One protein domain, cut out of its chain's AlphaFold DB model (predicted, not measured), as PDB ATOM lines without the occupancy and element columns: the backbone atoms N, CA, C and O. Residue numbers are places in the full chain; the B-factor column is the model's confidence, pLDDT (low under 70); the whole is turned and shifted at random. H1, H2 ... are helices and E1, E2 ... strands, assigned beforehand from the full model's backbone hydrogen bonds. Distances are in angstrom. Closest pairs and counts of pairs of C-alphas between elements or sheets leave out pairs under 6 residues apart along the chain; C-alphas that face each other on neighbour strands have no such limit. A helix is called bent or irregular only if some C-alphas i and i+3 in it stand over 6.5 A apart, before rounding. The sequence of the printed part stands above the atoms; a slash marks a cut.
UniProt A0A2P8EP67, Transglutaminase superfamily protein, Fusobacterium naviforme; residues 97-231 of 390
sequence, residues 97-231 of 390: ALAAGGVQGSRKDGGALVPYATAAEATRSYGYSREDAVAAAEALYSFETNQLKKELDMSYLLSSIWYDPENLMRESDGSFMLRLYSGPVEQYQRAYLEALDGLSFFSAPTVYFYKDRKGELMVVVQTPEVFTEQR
ATOM      1  N   ALA A  97      46.718  51.188  70.002       37.47
ATOM      2  CA  ALA A  97      45.999  52.116  69.107       37.47
ATOM      3  C   ALA A  97      46.645  52.282  67.706       37.47
ATOM      4  O   ALA A  97      45.973  52.644  66.749       37.47
ATOM      5  N   LEU A  98      47.918  51.903  67.565       43.34
ATOM      6  CA  LEU A  98      48.632  51.656  66.300       43.34
ATOM      7  C   LEU A  98      49.353  50.291  66.354       43.34
ATOM      8  O   LEU A  98      50.342  50.066  65.661       43.34
ATOM      9  N   ALA A  99      48.931  49.380  67.244       36.97
ATOM     10  CA  ALA A  99      49.578  48.074  67.385       36.97
ATOM     11  C   ALA A  99      48.687  46.891  67.735       36.97
ATOM     12  O   ALA A  99      49.220  45.857  68.146       36.97
ATOM     13  N   ALA A 100      47.384  46.955  67.471       34.44
ATOM     14  CA  ALA A 100      46.739  45.714  67.042       34.44
ATOM     15  C   ALA A 100      47.345  45.212  65.702       34.44
ATOM     16  O   ALA A 100      47.399  44.007  65.472       34.44
ATOM     17  N   GLY A 101      48.025  46.087  64.949       36.41
ATOM     18  CA  GLY A 101      48.998  45.692  63.945       36.41
ATOM     19  C   GLY A 101      50.053  46.767  63.771       36.41
ATOM     20  O   GLY A 101      49.752  47.944  63.617       36.41
ATOM     21  N   GLY A 102      51.305  46.358  63.939       40.72
ATOM     22  CA  GLY A 102      52.441  47.247  63.765       40.72
ATOM     23  C   GLY A 102      52.936  47.175  62.331       40.72
ATOM     24  O   GLY A 102      52.988  46.089  61.748       40.72
ATOM     25  N   VAL A 103      53.411  48.299  61.803       43.00
ATOM     26  CA  VAL A 103      54.353  48.267  60.688       43.00
ATOM     27  C   VAL A 103      55.654  47.641  61.202       43.00
ATOM     28  O   VAL A 103      56.442  48.280  61.903       43.00
ATOM     29  N   GLN A 104      55.865  46.354  60.930       45.62
ATOM     30  CA  GLN A 104      57.106  45.681  61.296       45.62
ATOM     31  C   GLN A 104      58.163  45.994  60.234       45.62
ATOM     32  O   GLN A 104      58.018  45.658  59.059       45.62
ATOM     33  N   GLY A 105      59.252  46.642  60.664       46.66
ATOM     34  CA  GLY A 105      60.447  46.831  59.841       46.66
ATOM     35  C   GLY A 105      60.992  45.500  59.302       46.66
ATOM     36  O   GLY A 105      60.687  44.432  59.835       46.66
ATOM     37  N   SER A 106      61.803  45.579  58.242       43.69
ATOM     38  CA  SER A 106      62.254  44.438  57.427       43.69
ATOM     39  C   SER A 106      62.608  43.190  58.252       43.69
ATOM     40  O   SER A 106      63.502  43.244  59.108       43.69
ATOM     41  N   ARG A 107      61.975  42.044  57.968       51.00
ATOM     42  CA  ARG A 107      62.425  40.750  58.505       51.00
ATOM     43  C   ARG A 107      63.780  40.394  57.880       51.00
ATOM     44  O   ARG A 107      63.913  40.359  56.660       51.00
ATOM     45  N   LYS A 108      64.792  40.144  58.723       44.47
ATOM     46  CA  LYS A 108      66.117  39.635  58.303       44.47
ATOM     47  C   LYS A 108      66.082  38.154  57.918       44.47
ATOM     48  O   LYS A 108      66.967  37.689  57.205       44.47
ATOM     49  N   ASP A 109      65.045  37.445  58.350       44.41
ATOM     50  CA  ASP A 109      64.952  35.999  58.243       44.41
ATOM     51  C   ASP A 109      63.919  35.716  57.153       44.41
ATOM     52  O   ASP A 109      62.715  35.848  57.368       44.41
ATOM     53  N   GLY A 110      64.410  35.442  55.945       45.09
ATOM     54  CA  GLY A 110      63.608  35.232  54.745       45.09
ATOM     55  C   GLY A 110      62.699  34.007  54.826       45.09
ATOM     56  O   GLY A 110      62.989  32.979  54.215       45.09
ATOM     57  N   GLY A 111      61.561  34.137  55.506       53.41
ATOM     58  CA  GLY A 111      60.371  33.392  55.123       53.41
ATOM     59  C   GLY A 111      60.088  33.722  53.659       53.41
ATOM     60  O   GLY A 111      59.937  34.889  53.298       53.41
ATOM     61  N   ALA A 112      60.120  32.722  52.780       69.56
ATOM     62  CA  ALA A 112      59.837  32.954  51.373       69.56
ATOM     63  C   ALA A 112      58.349  33.292  51.247       69.56
ATOM     64  O   ALA A 112      57.510  32.400  51.350       69.56
ATOM     65  N   LEU A 113      58.027  34.570  51.032       85.00
ATOM     66  CA  LEU A 113      56.717  34.936  50.515       85.00
ATOM     67  C   LEU A 113      56.535  34.229  49.175       85.00
ATOM     68  O   LEU A 113      57.325  34.418  48.244       85.00
ATOM     69  N   VAL A 114      55.509  33.395  49.092       88.75
ATOM     70  CA  VAL A 114      55.155  32.669  47.874       88.75
ATOM     71  C   VAL A 114      53.744  33.053  47.442       88.75
ATOM     72  O   VAL A 114      52.906  33.302  48.310       88.75
ATOM     73  N   PRO A 115      53.454  33.090  46.130       91.06
ATOM     74  CA  PRO A 115      52.086  33.237  45.652       91.06
ATOM     75  C   PRO A 115      51.168  32.181  46.269       91.06
ATOM     76  O   PRO A 115      51.554  31.017  46.434       91.06
ATOM     77  N   TYR A 116      49.945  32.576  46.607       92.94
ATOM     78  CA  TYR A 116      48.951  31.657  47.137       92.94
ATOM     79  C   TYR A 116      48.361  30.814  46.000       92.94
ATOM     80  O   TYR A 116      47.402  31.199  45.341       92.94
ATOM     81  N   ALA A 117      48.954  29.640  45.763       87.00
ATOM     82  CA  ALA A 117      48.650  28.784  44.610       87.00
ATOM     83  C   ALA A 117      47.184  28.315  44.507       87.00
ATOM     84  O   ALA A 117      46.753  27.898  43.439       87.00
ATOM     85  N   THR A 118      46.427  28.361  45.606       89.56
ATOM     86  CA  THR A 118      45.006  27.982  45.663       89.56
ATOM     87  C   THR A 118      44.085  29.199  45.778       89.56
ATOM     88  O   THR A 118      42.981  29.087  46.311       89.56
ATOM     89  N   ALA A 119      44.544  30.374  45.338       89.38
ATOM     90  CA  ALA A 119      43.701  31.550  45.181       89.38
ATOM     91  C   ALA A 119      42.524  31.230  44.251       89.38
ATOM     92  O   ALA A 119      42.709  30.641  43.186       89.38
ATOM     93  N   ALA A 120      41.313  31.616  44.653       90.44
ATOM     94  CA  ALA A 120      40.155  31.493  43.779       90.44
ATOM     95  C   ALA A 120      40.327  32.421  42.570       90.44
ATOM     96  O   ALA A 120      40.781  33.559  42.719       90.44
ATOM     97  N   GLU A 121      39.949  31.953  41.383       92.38
ATOM     98  CA  GLU A 121      39.858  32.824  40.213       92.38
ATOM     99  C   GLU A 121      38.809  33.914  40.448       92.38
ATOM    100  O   GLU A 121      37.810  33.699  41.138       92.38
ATOM    101  N   ALA A 122      39.041  35.094  39.876       91.25
ATOM    102  CA  ALA A 122      38.084  36.182  39.971       91.25
ATOM    103  C   ALA A 122      36.860  35.890  39.091       91.25
ATOM    104  O   ALA A 122      36.988  35.734  37.876       91.25
ATOM    105  N   THR A 123      35.674  35.853  39.691       92.31
ATOM    106  CA  THR A 123      34.407  35.594  38.994       92.31
ATOM    107  C   THR A 123      33.821  36.859  38.377       92.31
ATOM    108  O   THR A 123      33.007  36.768  37.459       92.31
ATOM    109  N   ARG A 124      34.213  38.039  38.881       92.88
ATOM    110  CA  ARG A 124      33.700  39.359  38.480       92.88
ATOM    111  C   ARG A 124      32.184  39.488  38.663       92.88
ATOM    112  O   ARG A 124      31.520  40.245  37.959       92.88
ATOM    113  N   SER A 125      31.624  38.769  39.639       92.38
ATOM    114  CA  SER A 125      30.173  38.676  39.857       92.38
ATOM    115  C   SER A 125      29.550  39.856  40.611       92.38
ATOM    116  O   SER A 125      28.331  39.915  40.738       92.38
ATOM    117  N   TYR A 126      30.355  40.788  41.129       94.50
ATOM    118  CA  TYR A 126      29.888  41.877  42.000       94.50
ATOM    119  C   TYR A 126      29.536  43.180  41.262       94.50
ATOM    120  O   TYR A 126      29.222  44.179  41.901       94.50
ATOM    121  N   GLY A 127      29.548  43.174  39.924       94.38
ATOM    122  CA  GLY A 127      28.949  44.244  39.120       94.38
ATOM    123  C   GLY A 127      29.754  45.543  39.016       94.38
ATOM    124  O   GLY A 127      29.164  46.578  38.727       94.38
ATOM    125  N   TYR A 128      31.072  45.500  39.227       97.81
ATOM    126  CA  TYR A 128      31.986  46.613  38.948       97.81
ATOM    127  C   TYR A 128      33.259  46.099  38.265       97.81
ATOM    128  O   TYR A 128      33.662  44.946  38.443       97.81
ATOM    129  N   SER A 129      33.857  46.949  37.438       97.56
ATOM    130  CA  SER A 129      35.079  46.679  36.680       97.56
ATOM    131  C   SER A 129      36.327  47.192  37.403       97.56
ATOM    132  O   SER A 129      36.247  47.900  38.412       97.56
ATOM    133  N   ARG A 130      37.510  46.863  36.868       97.25
ATOM    134  CA  ARG A 130      38.768  47.417  37.382       97.25
ATOM    135  C   ARG A 130      38.811  48.924  37.159       97.25
ATOM    136  O   ARG A 130      39.302  49.656  38.010       97.25
ATOM    137  N   GLU A 131      38.285  49.376  36.029       98.38
ATOM    138  CA  GLU A 131      38.180  50.780  35.654       98.38
ATOM    139  C   GLU A 131      37.321  51.552  36.664       98.38
ATOM    140  O   GLU A 131      37.707  52.641  37.079       98.38
ATOM    141  N   ASP A 132      36.224  50.960  37.149       98.56
ATOM    142  CA  ASP A 132      35.380  51.561  38.191       98.56
ATOM    143  C   ASP A 132      36.106  51.687  39.539       98.56
ATOM    144  O   ASP A 132      35.924  52.674  40.258       98.56
ATOM    145  N   ALA A 133      36.924  50.691  39.898       98.50
ATOM    146  CA  ALA A 133      37.745  50.719  41.108       98.50
ATOM    147  C   ALA A 133      38.845  51.788  41.018       98.50
ATOM    148  O   ALA A 133      39.036  52.558  41.959       98.50
ATOM    149  N   VAL A 134      39.524  51.875  39.869       98.69
ATOM    150  CA  VAL A 134      40.535  52.906  39.587       98.69
ATOM    151  C   VAL A 134      39.914  54.295  39.634       98.69
ATOM    152  O   VAL A 134      40.417  55.139  40.367       98.69
ATOM    153  N   ALA A 135      38.787  54.518  38.959       98.75
ATOM    154  CA  ALA A 135      38.106  55.810  38.971       98.75
ATOM    155  C   ALA A 135      37.676  56.229  40.389       98.75
ATOM    156  O   ALA A 135      37.768  57.403  40.745       98.75
ATOM    157  N   ALA A 136      37.233  55.283  41.227       98.62
ATOM    158  CA  ALA A 136      36.896  55.571  42.621       98.62
ATOM    159  C   ALA A 136      38.133  55.933  43.463       98.62
ATOM    160  O   ALA A 136      38.067  56.865  44.264       98.62
ATOM    161  N   ALA A 137      39.259  55.240  43.269       98.38
ATOM    162  CA  ALA A 137      40.519  55.563  43.940       98.38
ATOM    163  C   ALA A 137      41.079  56.926  43.494       98.38
ATOM    164  O   ALA A 137      41.511  57.722  44.325       98.38
ATOM    165  N   GLU A 138      41.017  57.231  42.195       98.38
ATOM    166  CA  GLU A 138      41.407  58.534  41.643       98.38
ATOM    167  C   GLU A 138      40.534  59.669  42.174       98.38
ATOM    168  O   GLU A 138      41.050  60.749  42.461       98.38
ATOM    169  N   ALA A 139      39.227  59.427  42.319       98.50
ATOM    170  CA  ALA A 139      38.305  60.380  42.919       98.50
ATOM    171  C   ALA A 139      38.626  60.615  44.399       98.50
ATOM    172  O   ALA A 139      38.587  61.758  44.844       98.50
ATOM    173  N   LEU A 140      38.977  59.569  45.155       98.38
ATOM    174  CA  LEU A 140      39.341  59.719  46.563       98.38
ATOM    175  C   LEU A 140      40.612  60.557  46.732       98.38
ATOM    176  O   LEU A 140      40.624  61.465  47.551       98.38
ATOM    177  N   TYR A 141      41.642  60.307  45.925       97.19
ATOM    178  CA  TYR A 141      42.931  61.004  46.007       97.19
ATOM    179  C   TYR A 141      43.092  62.084  44.926       97.19
ATOM    180  O   TYR A 141      44.186  62.335  44.407       97.19
ATOM    181  N   SER A 142      41.996  62.738  44.530       96.56
ATOM    182  CA  SER A 142      42.024  63.773  43.487       96.56
ATOM    183  C   SER A 142      42.752  65.047  43.925       96.56
ATOM    184  O   SER A 142      43.225  65.793  43.071       96.56
ATOM    185  N   PHE A 143      42.824  65.290  45.235       93.81
ATOM    186  CA  PHE A 143      43.503  66.438  45.840       93.81
ATOM    187  C   PHE A 143      45.030  66.270  45.900       93.81
ATOM    188  O   PHE A 143      45.747  67.267  45.907       93.81
ATOM    189  N   GLU A 144      45.532  65.028  45.914       94.25
ATOM    190  CA  GLU A 144      46.952  64.753  46.123       94.25
ATOM    191  C   GLU A 144      47.785  65.186  44.908       94.25
ATOM    192  O   GLU A 144      47.551  64.765  43.767       94.25
ATOM    193  N   THR A 145      48.784  66.028  45.166       91.69
ATOM    194  CA  THR A 145      49.665  66.616  44.146       91.69
ATOM    195  C   THR A 145      51.045  65.962  44.113       91.69
ATOM    196  O   THR A 145      51.719  65.982  43.078       91.69
ATOM    197  N   ASN A 146      51.464  65.336  45.212       92.12
ATOM    198  CA  ASN A 146      52.645  64.500  45.280       92.12
ATOM    199  C   ASN A 146      52.370  63.166  44.581       92.12
ATOM    200  O   ASN A 146      51.684  62.287  45.096       92.12
ATOM    201  N   GLN A 147      52.962  63.009  43.399       94.00
ATOM    202  CA  GLN A 147      52.760  61.839  42.543       94.00
ATOM    203  C   GLN A 147      53.113  60.518  43.230       94.00
ATOM    204  O   GLN A 147      52.395  59.540  43.054       94.00
ATOM    205  N   LEU A 148      54.186  60.486  44.027       93.56
ATOM    206  CA  LEU A 148      54.605  59.255  44.694       93.56
ATOM    207  C   LEU A 148      53.659  58.885  45.842       93.56
ATOM    208  O   LEU A 148      53.321  57.714  45.986       93.56
ATOM    209  N   LYS A 149      53.214  59.870  46.638       92.62
ATOM    210  CA  LYS A 149      52.197  59.634  47.678       92.62
ATOM    211  C   LYS A 149      50.907  59.113  47.043       92.62
ATOM    212  O   LYS A 149      50.449  58.036  47.401       92.62
ATOM    213  N   LYS A 150      50.429  59.787  45.991       95.31
ATOM    214  CA  LYS A 150      49.245  59.363  45.237       95.31
ATOM    215  C   LYS A 150      49.360  57.940  44.693       95.31
ATOM    216  O   LYS A 150      48.408  57.177  44.798       95.31
ATOM    217  N   GLU A 151      50.504  57.578  44.108       96.50
ATOM    218  CA  GLU A 151      50.755  56.224  43.597       96.50
ATOM    219  C   GLU A 151      50.615  55.169  44.705       96.50
ATOM    220  O   GLU A 151      49.930  54.164  44.514       96.50
ATOM    221  N   LEU A 152      51.238  55.405  45.862       95.69
ATOM    222  CA  LEU A 152      51.216  54.479  46.995       95.69
ATOM    223  C   LEU A 152      49.822  54.361  47.611       95.69
ATOM    224  O   LEU A 152      49.326  53.243  47.754       95.69
ATOM    225  N   ASP A 153      49.168  55.489  47.882       95.50
ATOM    226  CA  ASP A 153      47.815  55.539  48.441       95.50
ATOM    227  C   ASP A 153      46.803  54.847  47.527       95.50
ATOM    228  O   ASP A 153      46.010  54.004  47.964       95.50
ATOM    229  N   MET A 154      46.871  55.128  46.221       97.69
ATOM    230  CA  MET A 154      46.042  54.443  45.233       97.69
ATOM    231  C   MET A 154      46.360  52.949  45.165       97.69
ATOM    232  O   MET A 154      45.432  52.153  45.067       97.69
ATOM    233  N   SER A 155      47.631  52.539  45.225       98.06
ATOM    234  CA  SER A 155      48.014  51.120  45.186       98.06
ATOM    235  C   SER A 155      47.498  50.352  46.407       98.06
ATOM    236  O   SER A 155      46.942  49.255  46.263       98.06
ATOM    237  N   TYR A 156      47.633  50.930  47.602       97.44
ATOM    238  CA  TYR A 156      47.146  50.345  48.852       97.44
ATOM    239  C   TYR A 156      45.628  50.201  48.824       97.44
ATOM    240  O   TYR A 156      45.098  49.116  49.089       97.44
ATOM    241  N   LEU A 157      44.936  51.268  48.421       98.25
ATOM    242  CA  LEU A 157      43.489  51.273  48.283       98.25
ATOM    243  C   LEU A 157      43.028  50.247  47.244       98.25
ATOM    244  O   LEU A 157      42.202  49.395  47.566       98.25
ATOM    245  N   LEU A 158      43.590  50.263  46.031       98.44
ATOM    246  CA  LEU A 158      43.213  49.354  44.943       98.44
ATOM    247  C   LEU A 158      43.366  47.889  45.330       98.44
ATOM    248  O   LEU A 158      42.465  47.099  45.060       98.44
ATOM    249  N   SER A 159      44.445  47.539  46.026       98.12
ATOM    250  CA  SER A 159      44.665  46.172  46.514       98.12
ATOM    251  C   SER A 159      43.568  45.705  47.482       98.12
ATOM    252  O   SER A 159      43.338  44.508  47.620       98.12
ATOM    253  N   SER A 160      42.869  46.640  48.131       97.62
ATOM    254  CA  SER A 160      41.794  46.370  49.091       97.62
ATOM    255  C   SER A 160      40.376  46.477  48.519       97.62
ATOM    256  O   SER A 160      39.450  45.950  49.135       97.62
ATOM    257  N   ILE A 161      40.186  47.132  47.368       98.38
ATOM    258  CA  ILE A 161      38.870  47.321  46.723       98.38
ATOM    259  C   ILE A 161      38.740  46.589  45.389       98.38
ATOM    260  O   ILE A 161      37.657  46.567  44.821       98.38
ATOM    261  N   TRP A 162      39.821  46.012  44.865       98.31
ATOM    262  CA  TRP A 162      39.813  45.204  43.653       98.31
ATOM    263  C   TRP A 162      40.508  43.875  43.908       98.31
ATOM    264  O   TRP A 162      41.660  43.820  44.339       98.31
ATOM    265  N   TYR A 163      39.808  42.782  43.618       98.06
ATOM    266  CA  TYR A 163      40.367  41.453  43.803       98.06
ATOM    267  C   TYR A 163      41.277  41.062  42.643       98.06
ATOM    268  O   TYR A 163      40.841  40.939  41.490       98.06
ATOM    269  N   ASP A 164      42.536  40.820  42.985       96.69
ATOM    270  CA  ASP A 164      43.541  40.246  42.106       96.69
ATOM    271  C   ASP A 164      44.198  39.047  42.814       96.69
ATOM    272  O   ASP A 164      44.886  39.239  43.824       96.69
ATOM    273  N   PRO A 165      43.989  37.807  42.330       95.62
ATOM    274  CA  PRO A 165      44.572  36.624  42.952       95.62
ATOM    275  C   PRO A 165      46.108  36.647  42.950       95.62
ATOM    276  O   PRO A 165      46.716  36.021  43.815       95.62
ATOM    277  N   GLU A 166      46.755  37.400  42.052       94.56
ATOM    278  CA  GLU A 166      48.217  37.534  42.024       94.56
ATOM    279  C   GLU A 166      48.777  38.327  43.214       94.56
ATOM    280  O   GLU A 166      49.971  38.239  43.514       94.56
ATOM    281  N   ASN A 167      47.932  39.104  43.899       96.00
ATOM    282  CA  ASN A 167      48.304  39.816  45.119       96.00
ATOM    283  C   ASN A 167      48.197  38.935  46.371       96.00
ATOM    284  O   ASN A 167      48.689  39.334  47.429       96.00
ATOM    285  N   LEU A 168      47.582  37.753  46.275       96.81
ATOM    286  CA  LEU A 168      47.480  36.828  47.396       96.81
ATOM    287  C   LEU A 168      48.784  36.059  47.570       96.81
ATOM    288  O   LEU A 168      49.256  35.347  46.684       96.81
ATOM    289  N   MET A 169      49.345  36.175  48.763       94.00
ATOM    290  CA  MET A 169      50.628  35.602  49.125       94.00
ATOM    291  C   MET A 169      50.478  34.785  50.409       94.00
ATOM    292  O   MET A 169      49.553  34.974  51.204       94.00
ATOM    293  N   ARG A 170      51.414  33.866  50.629       92.00
ATOM    294  CA  ARG A 170      51.517  33.096  51.864       92.00
ATOM    295  C   ARG A 170      52.926  33.183  52.417       92.00
ATOM    296  O   ARG A 170      53.900  33.099  51.668       92.00
ATOM    297  N   GLU A 171      53.022  33.338  53.728       87.94
ATOM    298  CA  GLU A 171      54.293  33.257  54.440       87.94
ATOM    299  C   GLU A 171      54.588  31.813  54.888       87.94
ATOM    300  O   GLU A 171      53.704  30.955  54.937       87.94
ATOM    301  N   SER A 172      55.851  31.527  55.215       83.44
ATOM    302  CA  SER A 172      56.314  30.206  55.658       83.44
ATOM    303  C   SER A 172      55.638  29.695  56.932       83.44
ATOM    304  O   SER A 172      55.585  28.487  57.139       83.44
ATOM    305  N   ASP A 173      55.128  30.588  57.784       83.88
ATOM    306  CA  ASP A 173      54.368  30.222  58.986       83.88
ATOM    307  C   ASP A 173      52.884  29.918  58.695       83.88
ATOM    308  O   ASP A 173      52.127  29.564  59.597       83.88
ATOM    309  N   GLY A 174      52.477  30.008  57.426       87.00
ATOM    310  CA  GLY A 174      51.123  29.741  56.963       87.00
ATOM    311  C   GLY A 174      50.214  30.966  56.923       87.00
ATOM    312  O   GLY A 174      49.107  30.823  56.394       87.00
ATOM    313  N   SER A 175      50.669  32.127  57.411       89.94
ATOM    314  CA  SER A 175      49.911  33.382  57.421       89.94
ATOM    315  C   SER A 175      49.514  33.826  56.016       89.94
ATOM    316  O   SER A 175      50.300  33.720  55.066       89.94
ATOM    317  N   PHE A 176      48.296  34.355  55.897       94.69
ATOM    318  CA  PHE A 176      47.812  34.974  54.671       94.69
ATOM    319  C   PHE A 176      48.312  36.408  54.580       94.69
ATOM    320  O   PHE A 176      48.295  37.156  55.558       94.69
ATOM    321  N   MET A 177      48.786  36.765  53.395       94.00
ATOM    322  CA  MET A 177      49.344  38.073  53.104       94.00
ATOM    323  C   MET A 177      48.670  38.614  51.848       94.00
ATOM    324  O   MET A 177      48.491  37.891  50.867       94.00
ATOM    325  N   LEU A 178      48.334  39.896  51.863       96.62
ATOM    326  CA  LEU A 178      47.881  40.630  50.693       96.62
ATOM    327  C   LEU A 178      48.960  41.634  50.308       96.62
ATOM    328  O   LEU A 178      49.363  42.472  51.115       96.62
ATOM    329  N   ARG A 179      49.434  41.553  49.070       96.38
ATOM    330  CA  ARG A 179      50.355  42.537  48.511       96.38
ATOM    331  C   ARG A 179      49.621  43.845  48.242       96.38
ATOM    332  O   ARG A 179      48.601  43.841  47.566       96.38
ATOM    333  N   LEU A 180      50.178  44.935  48.762       96.50
ATOM    334  CA  LEU A 180      49.647  46.290  48.631       96.50
ATOM    335  C   LEU A 180      50.420  47.124  47.610       96.50
ATOM    336  O   LEU A 180      49.848  48.000  46.969       96.50
ATOM    337  N   TYR A 181      51.726  46.876  47.483       95.62
ATOM    338  CA  TYR A 181      52.604  47.610  46.576       95.62
ATOM    339  C   TYR A 181      53.832  46.785  46.193       95.62
ATOM    340  O   TYR A 181      54.350  46.015  47.009       95.62
ATOM    341  N   SER A 182      54.313  47.009  44.972       93.56
ATOM    342  CA  SER A 182      55.624  46.580  44.491       93.56
ATOM    343  C   SER A 182      56.280  47.728  43.735       93.56
ATOM    344  O   SER A 182      55.645  48.301  42.853       93.56
ATOM    345  N   GLY A 183      57.548  48.020  44.016       93.81
ATOM    346  CA  GLY A 183      58.261  49.088  43.319       93.81
ATOM    347  C   GLY A 183      59.715  49.275  43.751       93.81
ATOM    348  O   GLY A 183      60.292  48.397  44.392       93.81
ATOM    349  N   PRO A 184      60.352  50.401  43.395       93.50
ATOM    350  CA  PRO A 184      61.750  50.671  43.726       93.50
ATOM    351  C   PRO A 184      62.015  50.694  45.239       93.50
ATOM    352  O   PRO A 184      61.243  51.254  46.018       93.50
ATOM    353  N   VAL A 185      63.147  50.128  45.675       88.44
ATOM    354  CA  VAL A 185      63.509  50.058  47.106       88.44
ATOM    355  C   VAL A 185      63.752  51.431  47.733       88.44
ATOM    356  O   VAL A 185      63.573  51.616  48.936       88.44
ATOM    357  N   GLU A 186      64.108  52.414  46.914       89.25
ATOM    358  CA  GLU A 186      64.320  53.805  47.299       89.25
ATOM    359  C   GLU A 186      63.042  54.466  47.829       89.25
ATOM    360  O   GLU A 186      63.126  55.428  48.588       89.25
ATOM    361  N   GLN A 187      61.867  53.933  47.486       91.00
ATOM    362  CA  GLN A 187      60.576  54.450  47.939       91.00
ATOM    363  C   GLN A 187      60.153  53.912  49.314       91.00
ATOM    364  O   GLN A 187      59.090  54.274  49.813       91.00
ATOM    365  N   TYR A 188      60.984  53.080  49.960       86.00
ATOM    366  CA  TYR A 188      60.693  52.481  51.267       86.00
ATOM    367  C   TYR A 188      60.226  53.499  52.308       86.00
ATOM    368  O   TYR A 188      59.260  53.236  53.017       86.00
ATOM    369  N   GLN A 189      60.907  54.645  52.414       84.25
ATOM    370  CA  GLN A 189      60.583  55.638  53.435       84.25
ATOM    371  C   GLN A 189      59.175  56.198  53.238       84.25
ATOM    372  O   GLN A 189      58.399  56.231  54.188       84.25
ATOM    373  N   ARG A 190      58.838  56.585  52.007       86.88
ATOM    374  CA  ARG A 190      57.511  57.088  51.670       86.88
ATOM    375  C   ARG A 190      56.440  56.016  51.868       86.88
ATOM    376  O   ARG A 190      55.488  56.259  52.592       86.88
ATOM    377  N   ALA A 191      56.649  54.808  51.346       87.62
ATOM    378  CA  ALA A 191      55.738  53.677  51.543       87.62
ATOM    379  C   ALA A 191      55.495  53.361  53.033       87.62
ATOM    380  O   ALA A 191      54.380  53.066  53.450       87.62
ATOM    381  N   TYR A 192      56.540  53.444  53.860       86.19
ATOM    382  CA  TYR A 192      56.423  53.273  55.306       86.19
ATOM    383  C   TYR A 192      55.565  54.366  55.954       86.19
ATOM    384  O   TYR A 192      54.793  54.056  56.856       86.19
ATOM    385  N   LEU A 193      55.712  55.623  55.521       83.88
ATOM    386  CA  LEU A 193      54.917  56.735  56.039       83.88
ATOM    387  C   LEU A 193      53.441  56.577  55.669       83.88
ATOM    388  O   LEU A 193      52.615  56.628  56.572       83.88
ATOM    389  N   GLU A 194      53.119  56.267  54.412       87.69
ATOM    390  CA  GLU A 194      51.719  56.069  54.002       87.69
ATOM    391  C   GLU A 194      51.077  54.876  54.736       87.69
ATOM    392  O   GLU A 194      49.952  54.952  55.216       87.69
ATOM    393  N   ALA A 195      51.818  53.782  54.954       87.44
ATOM    394  CA  ALA A 195      51.310  52.659  55.748       87.44
ATOM    395  C   ALA A 195      51.142  52.988  57.244       87.44
ATOM    396  O   ALA A 195      50.371  52.323  57.937       87.44
ATOM    397  N   LEU A 196      51.907  53.957  57.760       83.06
ATOM    398  CA  LEU A 196      51.799  54.435  59.138       83.06
ATOM    399  C   LEU A 196      50.596  55.370  59.319       83.06
ATOM    400  O   LEU A 196      50.039  55.406  60.415       83.06
ATOM    401  N   ASP A 197      50.226  56.103  58.269       82.06
ATOM    402  CA  ASP A 197      49.055  56.980  58.245       82.06
ATOM    403  C   ASP A 197      47.757  56.191  58.443       82.06
ATOM    404  O   ASP A 197      46.885  56.552  59.233       82.06
ATOM    405  N   GLY A 198      47.688  55.033  57.790       85.19
ATOM    406  CA  GLY A 198      46.584  54.097  57.902       85.19
ATOM    407  C   GLY A 198      46.435  53.267  56.636       85.19
ATOM    408  O   GLY A 198      46.960  53.599  55.579       85.19
ATOM    409  N   LEU A 199      45.702  52.159  56.734       91.81
ATOM    410  CA  LEU A 199      45.200  51.457  55.558       91.81
ATOM    411  C   LEU A 199      43.675  51.450  55.633       91.81
ATOM    412  O   LEU A 199      43.112  50.847  56.551       91.81
ATOM    413  N   SER A 200      43.016  52.056  54.643       94.31
ATOM    414  CA  SER A 200      41.594  52.427  54.699       94.31
ATOM    415  C   SER A 200      40.634  51.308  55.099       94.31
ATOM    416  O   SER A 200      39.574  51.577  55.652       94.31
ATOM    417  N   PHE A 201      40.976  50.043  54.843       96.31
ATOM    418  CA  PHE A 201      40.107  48.890  55.112       96.31
ATOM    419  C   PHE A 201      40.734  47.805  55.991       96.31
ATOM    420  O   PHE A 201      40.204  46.693  56.057       96.31
ATOM    421  N   PHE A 202      41.841  48.104  56.670       92.12
ATOM    422  CA  PHE A 202      42.470  47.160  57.587       92.12
ATOM    423  C   PHE A 202      42.594  47.777  58.972       92.12
ATOM    424  O   PHE A 202      43.392  48.681  59.200       92.12
ATOM    425  N   SER A 203      41.806  47.265  59.911       88.31
ATOM    426  CA  SER A 203      41.810  47.703  61.302       88.31
ATOM    427  C   SER A 203      43.076  47.204  61.984       88.31
ATOM    428  O   SER A 203      43.262  45.997  62.135       88.31
ATOM    429  N   ALA A 204      43.948  48.138  62.366       77.75
ATOM    430  CA  ALA A 204      45.227  47.852  63.010       77.75
ATOM    431  C   ALA A 204      46.012  46.718  62.298       77.75
ATOM    432  O   ALA A 204      46.150  45.608  62.817       77.75
ATOM    433  N   PRO A 205      46.500  46.978  61.075       83.94
ATOM    434  CA  PRO A 205      47.108  45.971  60.217       83.94
ATOM    435  C   PRO A 205      48.546  45.663  60.616       83.94
ATOM    436  O   PRO A 205      49.325  46.563  60.922       83.94
ATOM    437  N   THR A 206      48.952  44.393  60.554       86.25
ATOM    438  CA  THR A 206      50.389  44.083  60.576       86.25
ATOM    439  C   THR A 206      50.927  44.190  59.156       86.25
ATOM    440  O   THR A 206      50.592  43.368  58.303       86.25
ATOM    441  N   VAL A 207      51.747  45.210  58.905       88.38
ATOM    442  CA  VAL A 207      52.326  45.492  57.585       88.38
ATOM    443  C   VAL A 207      53.801  45.120  57.589       88.38
ATOM    444  O   VAL A 207      54.535  45.435  58.528       88.38
ATOM    445  N   TYR A 208      54.238  44.466  56.521       86.94
ATOM    446  CA  TYR A 208      55.612  44.039  56.327       86.94
ATOM    447  C   TYR A 208      56.186  44.625  55.041       86.94
ATOM    448  O   TYR A 208      55.515  44.723  54.014       86.94
ATOM    449  N   PHE A 209      57.472  44.954  55.110       88.38
ATOM    450  CA  PHE A 209      58.240  45.536  54.020       88.38
ATOM    451  C   PHE A 209      59.365  44.572  53.655       88.38
ATOM    452  O   PHE A 209      60.301  44.360  54.435       88.38
ATOM    453  N   TYR A 210      59.260  43.976  52.475       84.44
ATOM    454  CA  TYR A 210      60.208  43.006  51.951       84.44
ATOM    455  C   TYR A 210      61.029  43.605  50.822       84.44
ATOM    456  O   TYR A 210      60.599  44.519  50.124       84.44
ATOM    457  N   LYS A 211      62.211  43.027  50.622       85.88
ATOM    458  CA  LYS A 211      62.962  43.158  49.383       85.88
ATOM    459  C   LYS A 211      62.824  41.843  48.630       85.88
ATOM    460  O   LYS A 211      63.174  40.794  49.173       85.88
ATOM    461  N   ASP A 212      62.270  41.889  47.430       80.06
ATOM    462  CA  ASP A 212      62.054  40.696  46.623       80.06
ATOM    463  C   ASP A 212      63.381  40.163  46.033       80.06
ATOM    464  O   ASP A 212      64.468  40.704  46.265       80.06
ATOM    465  N   ARG A 213      63.317  39.079  45.249       78.12
ATOM    466  CA  ARG A 213      64.519  38.466  44.647       78.12
ATOM    467  C   ARG A 213      65.213  39.359  43.616       78.12
ATOM    468  O   ARG A 213      66.399  39.159  43.367       78.12
ATOM    469  N   LYS A 214      64.490  40.296  43.000       82.31
ATOM    470  CA  LYS A 214      65.033  41.277  42.049       82.31
ATOM    471  C   LYS A 214      65.592  42.507  42.759       82.31
ATOM    472  O   LYS A 214      66.342  43.274  42.165       82.31
ATOM    473  N   GLY A 215      65.292  42.651  44.043       82.75
ATOM    474  CA  GLY A 215      65.713  43.763  44.865       82.75
ATOM    475  C   GLY A 215      64.693  44.897  44.946       82.75
ATOM    476  O   GLY A 215      65.051  45.966  45.436       82.75
ATOM    477  N   GLU A 216      63.463  44.664  44.502       89.25
ATOM    478  CA  GLU A 216      62.350  45.607  44.560       89.25
ATOM    479  C   GLU A 216      61.693  45.573  45.945       89.25
ATOM    480  O   GLU A 216      61.689  44.546  46.631       89.25
ATOM    481  N   LEU A 217      61.162  46.714  46.378       90.19
ATOM    482  CA  LEU A 217      60.317  46.805  47.557       90.19
ATOM    483  C   LEU A 217      59.003  46.079  47.300       90.19
ATOM    484  O   LEU A 217      58.360  46.296  46.277       90.19
ATOM    485  N   MET A 218      58.570  45.292  48.275       91.06
ATOM    486  CA  MET A 218      57.230  44.732  48.333       91.06
ATOM    487  C   MET A 218      56.614  45.058  49.687       91.06
ATOM    488  O   MET A 218      57.175  44.714  50.730       91.06
ATOM    489  N   VAL A 219      55.456  45.708  49.668       92.94
ATOM    490  CA  VAL A 219      54.667  46.001  50.868       92.94
ATOM    491  C   VAL A 219      53.499  45.035  50.907       92.94
ATOM    492  O   VAL A 219      52.754  44.914  49.931       92.94
ATOM    493  N   VAL A 220      53.344  44.332  52.023       93.06
ATOM    494  CA  VAL A 220      52.244  43.387  52.223       93.06
ATOM    495  C   VAL A 220      51.598  43.607  53.581       93.06
ATOM    496  O   VAL A 220      52.272  43.963  54.546       93.06
ATOM    497  N   VAL A 221      50.302  43.342  53.667       93.50
ATOM    498  CA  VAL A 221      49.554  43.307  54.922       93.50
ATOM    499  C   VAL A 221      49.172  41.876  55.260       93.50
ATOM    500  O   VAL A 221      48.736  41.117  54.394       93.50
ATOM    501  N   GLN A 222      49.339  41.502  56.522       91.38
ATOM    502  CA  GLN A 222      48.856  40.230  57.036       91.38
ATOM    503  C   GLN A 222      47.349  40.283  57.238       91.38
ATOM    504  O   GLN A 222      46.831  41.194  57.884       91.38
ATOM    505  N   THR A 223      46.657  39.270  56.733       91.38
ATOM    506  CA  THR A 223      45.215  39.117  56.897       91.38
ATOM    507  C   THR A 223      44.916  37.889  57.765       91.38
ATOM    508  O   THR A 223      45.625  36.882  57.679       91.38
ATOM    509  N   PRO A 224      43.884  37.939  58.630       87.88
ATOM    510  CA  PRO A 224      43.517  36.790  59.466       87.88
ATOM    511  C   PRO A 224      42.997  35.609  58.631       87.88
ATOM    512  O   PRO A 224      43.158  34.452  59.008       87.88
ATOM    513  N   GLU A 225      42.411  35.908  57.474       93.06
ATOM    514  CA  GLU A 225      41.858  34.956  56.514       93.06
ATOM    515  C   GLU A 225      42.316  35.329  55.099       93.06
ATOM    516  O   GLU A 225      42.816  36.435  54.873       93.06
ATOM    517  N   VAL A 226      42.147  34.423  54.132       95.19
ATOM    518  CA  VAL A 226      42.417  34.722  52.716       95.19
ATOM    519  C   VAL A 226      41.540  35.896  52.280       95.19
ATOM    520  O   VAL A 226      40.327  35.870  52.477       95.19
ATOM    521  N   PHE A 227      42.137  36.916  51.668       97.31
ATOM    522  CA  PHE A 227      41.378  38.024  51.093       97.31
ATOM    523  C   PHE A 227      40.585  37.547  49.867       97.31
ATOM    524  O   PHE A 227      41.112  36.815  49.032       97.31
ATOM    525  N   THR A 228      39.311  37.927  49.768       97.12
ATOM    526  CA  THR A 228      38.370  37.384  48.775       97.12
ATOM    527  C   THR A 228      37.781  38.468  47.883       97.12
ATOM    528  O   THR A 228      37.765  39.649  48.229       97.12
ATOM    529  N   GLU A 229      37.214  38.052  46.750       97.19
ATOM    530  CA  GLU A 229      36.480  38.958  45.865       97.19
ATOM    531  C   GLU A 229      35.262  39.596  46.536       97.19
ATOM    532  O   GLU A 229      35.007  40.784  46.341       97.19
ATOM    533  N   GLN A 230      34.571  38.848  47.403       97.44
ATOM    534  CA  GLN A 230      33.499  39.395  48.229       97.44
ATOM    535  C   GLN A 230      34.001  40.538  49.113       97.44
ATOM    536  O   GLN A 230      33.383  41.598  49.151       97.44
ATOM    537  N   ARG A 231      35.135  40.345  49.802       97.56
ATOM    538  CA  ARG A 231      35.699  41.375  50.680       97.56
ATOM    539  C   ARG A 231      36.099  42.623  49.893       97.56
ATOM    540  O   ARG A 231      35.814  43.729  50.344       97.56
TER     541      ARG A 231
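AT A GLANCE: This is residues 97 to 231 of the 390 residues of the protein "Transglutaminase superfamily protein" of Fusobacterium naviforme (UniProt A0A2P8EP67). A strongly twisted sheet of four strands has H2 and H3 packed over one face, and H1 packs on H2, off the sheet. Unnamed residues 97 to 129 pass both edges, pairing briefly beside E3 and E1. The printed part has 135 residues, with H1 H2 E1 E2 H3 E3 E4 along it; the antiparallel sheet's order is E1 E2 E4 E3. The class is mixed, helices and strands, with 63 residues, under half, in named elements; the whole is compact, radius of gyration of the C-alphas 14.6 A, spanning 40 by 36 by 34 A.

HOW THE PARTS SIT: H1, residues 130 to 140, touches H2, residues 147 to 161, opposite ways at a steep tilt of 53 degrees; the closest C-alphas, of Ala 137 and Met 154, are 5.8 A apart. E1, residues 168 to 170, and E2, residues 176 to 183, form a hairpin, N 169 and O 177 within hydrogen-bond range at 2.8 A. E2 bends by 55 degrees at residue 180. H3, residues 185 to 197, is irregular, C-alphas 186 and 189 being 7.4 A apart. E3, residues 206 to 211, and E4, residues 217 to 223, form a hairpin, N 208 and O 220 2.8 A apart; between E2 and E4, N 178 and O 221 are 2.8 A apart. H2 is on the sheet, height 9.6 A, over E2 and only just not over E4, where 2 of its C-alphas fall. H3 is on the same face, height 9.3 A, over E4, making two layers, helices on one face. H2 touches H3 with residues 148 to 153 alone, the same way at a steep tilt of 63 degrees; the closest C-alphas, of Leu 152 and Ala 191, are 6.5 A apart. E2, H3 and E3 form a split strand-helix-strand unit, E4 between its parallel strands, with a right-handed crossover. In H1 and H2 every O i to N i+4 pair is within hydrogen-bond range; in H3, 7 of 9.

IN THESE COORDINATES: H1 begins at C-alpha 130 (38.768, 47.417, 37.382) and E4 ends at C-alpha 223 (45.215, 39.117, 56.897). From first to last C-alpha, H2 measures 20.5 A, E2 20.9 A and H3 19.5 A.

THE WHOLE: The two C-alphas farthest apart, of Lys 108 and Gly 127, are 42.1 A apart. The printed part has no cut, and no link between named elements is long. Residues 97 to 112 have pLDDT under 70.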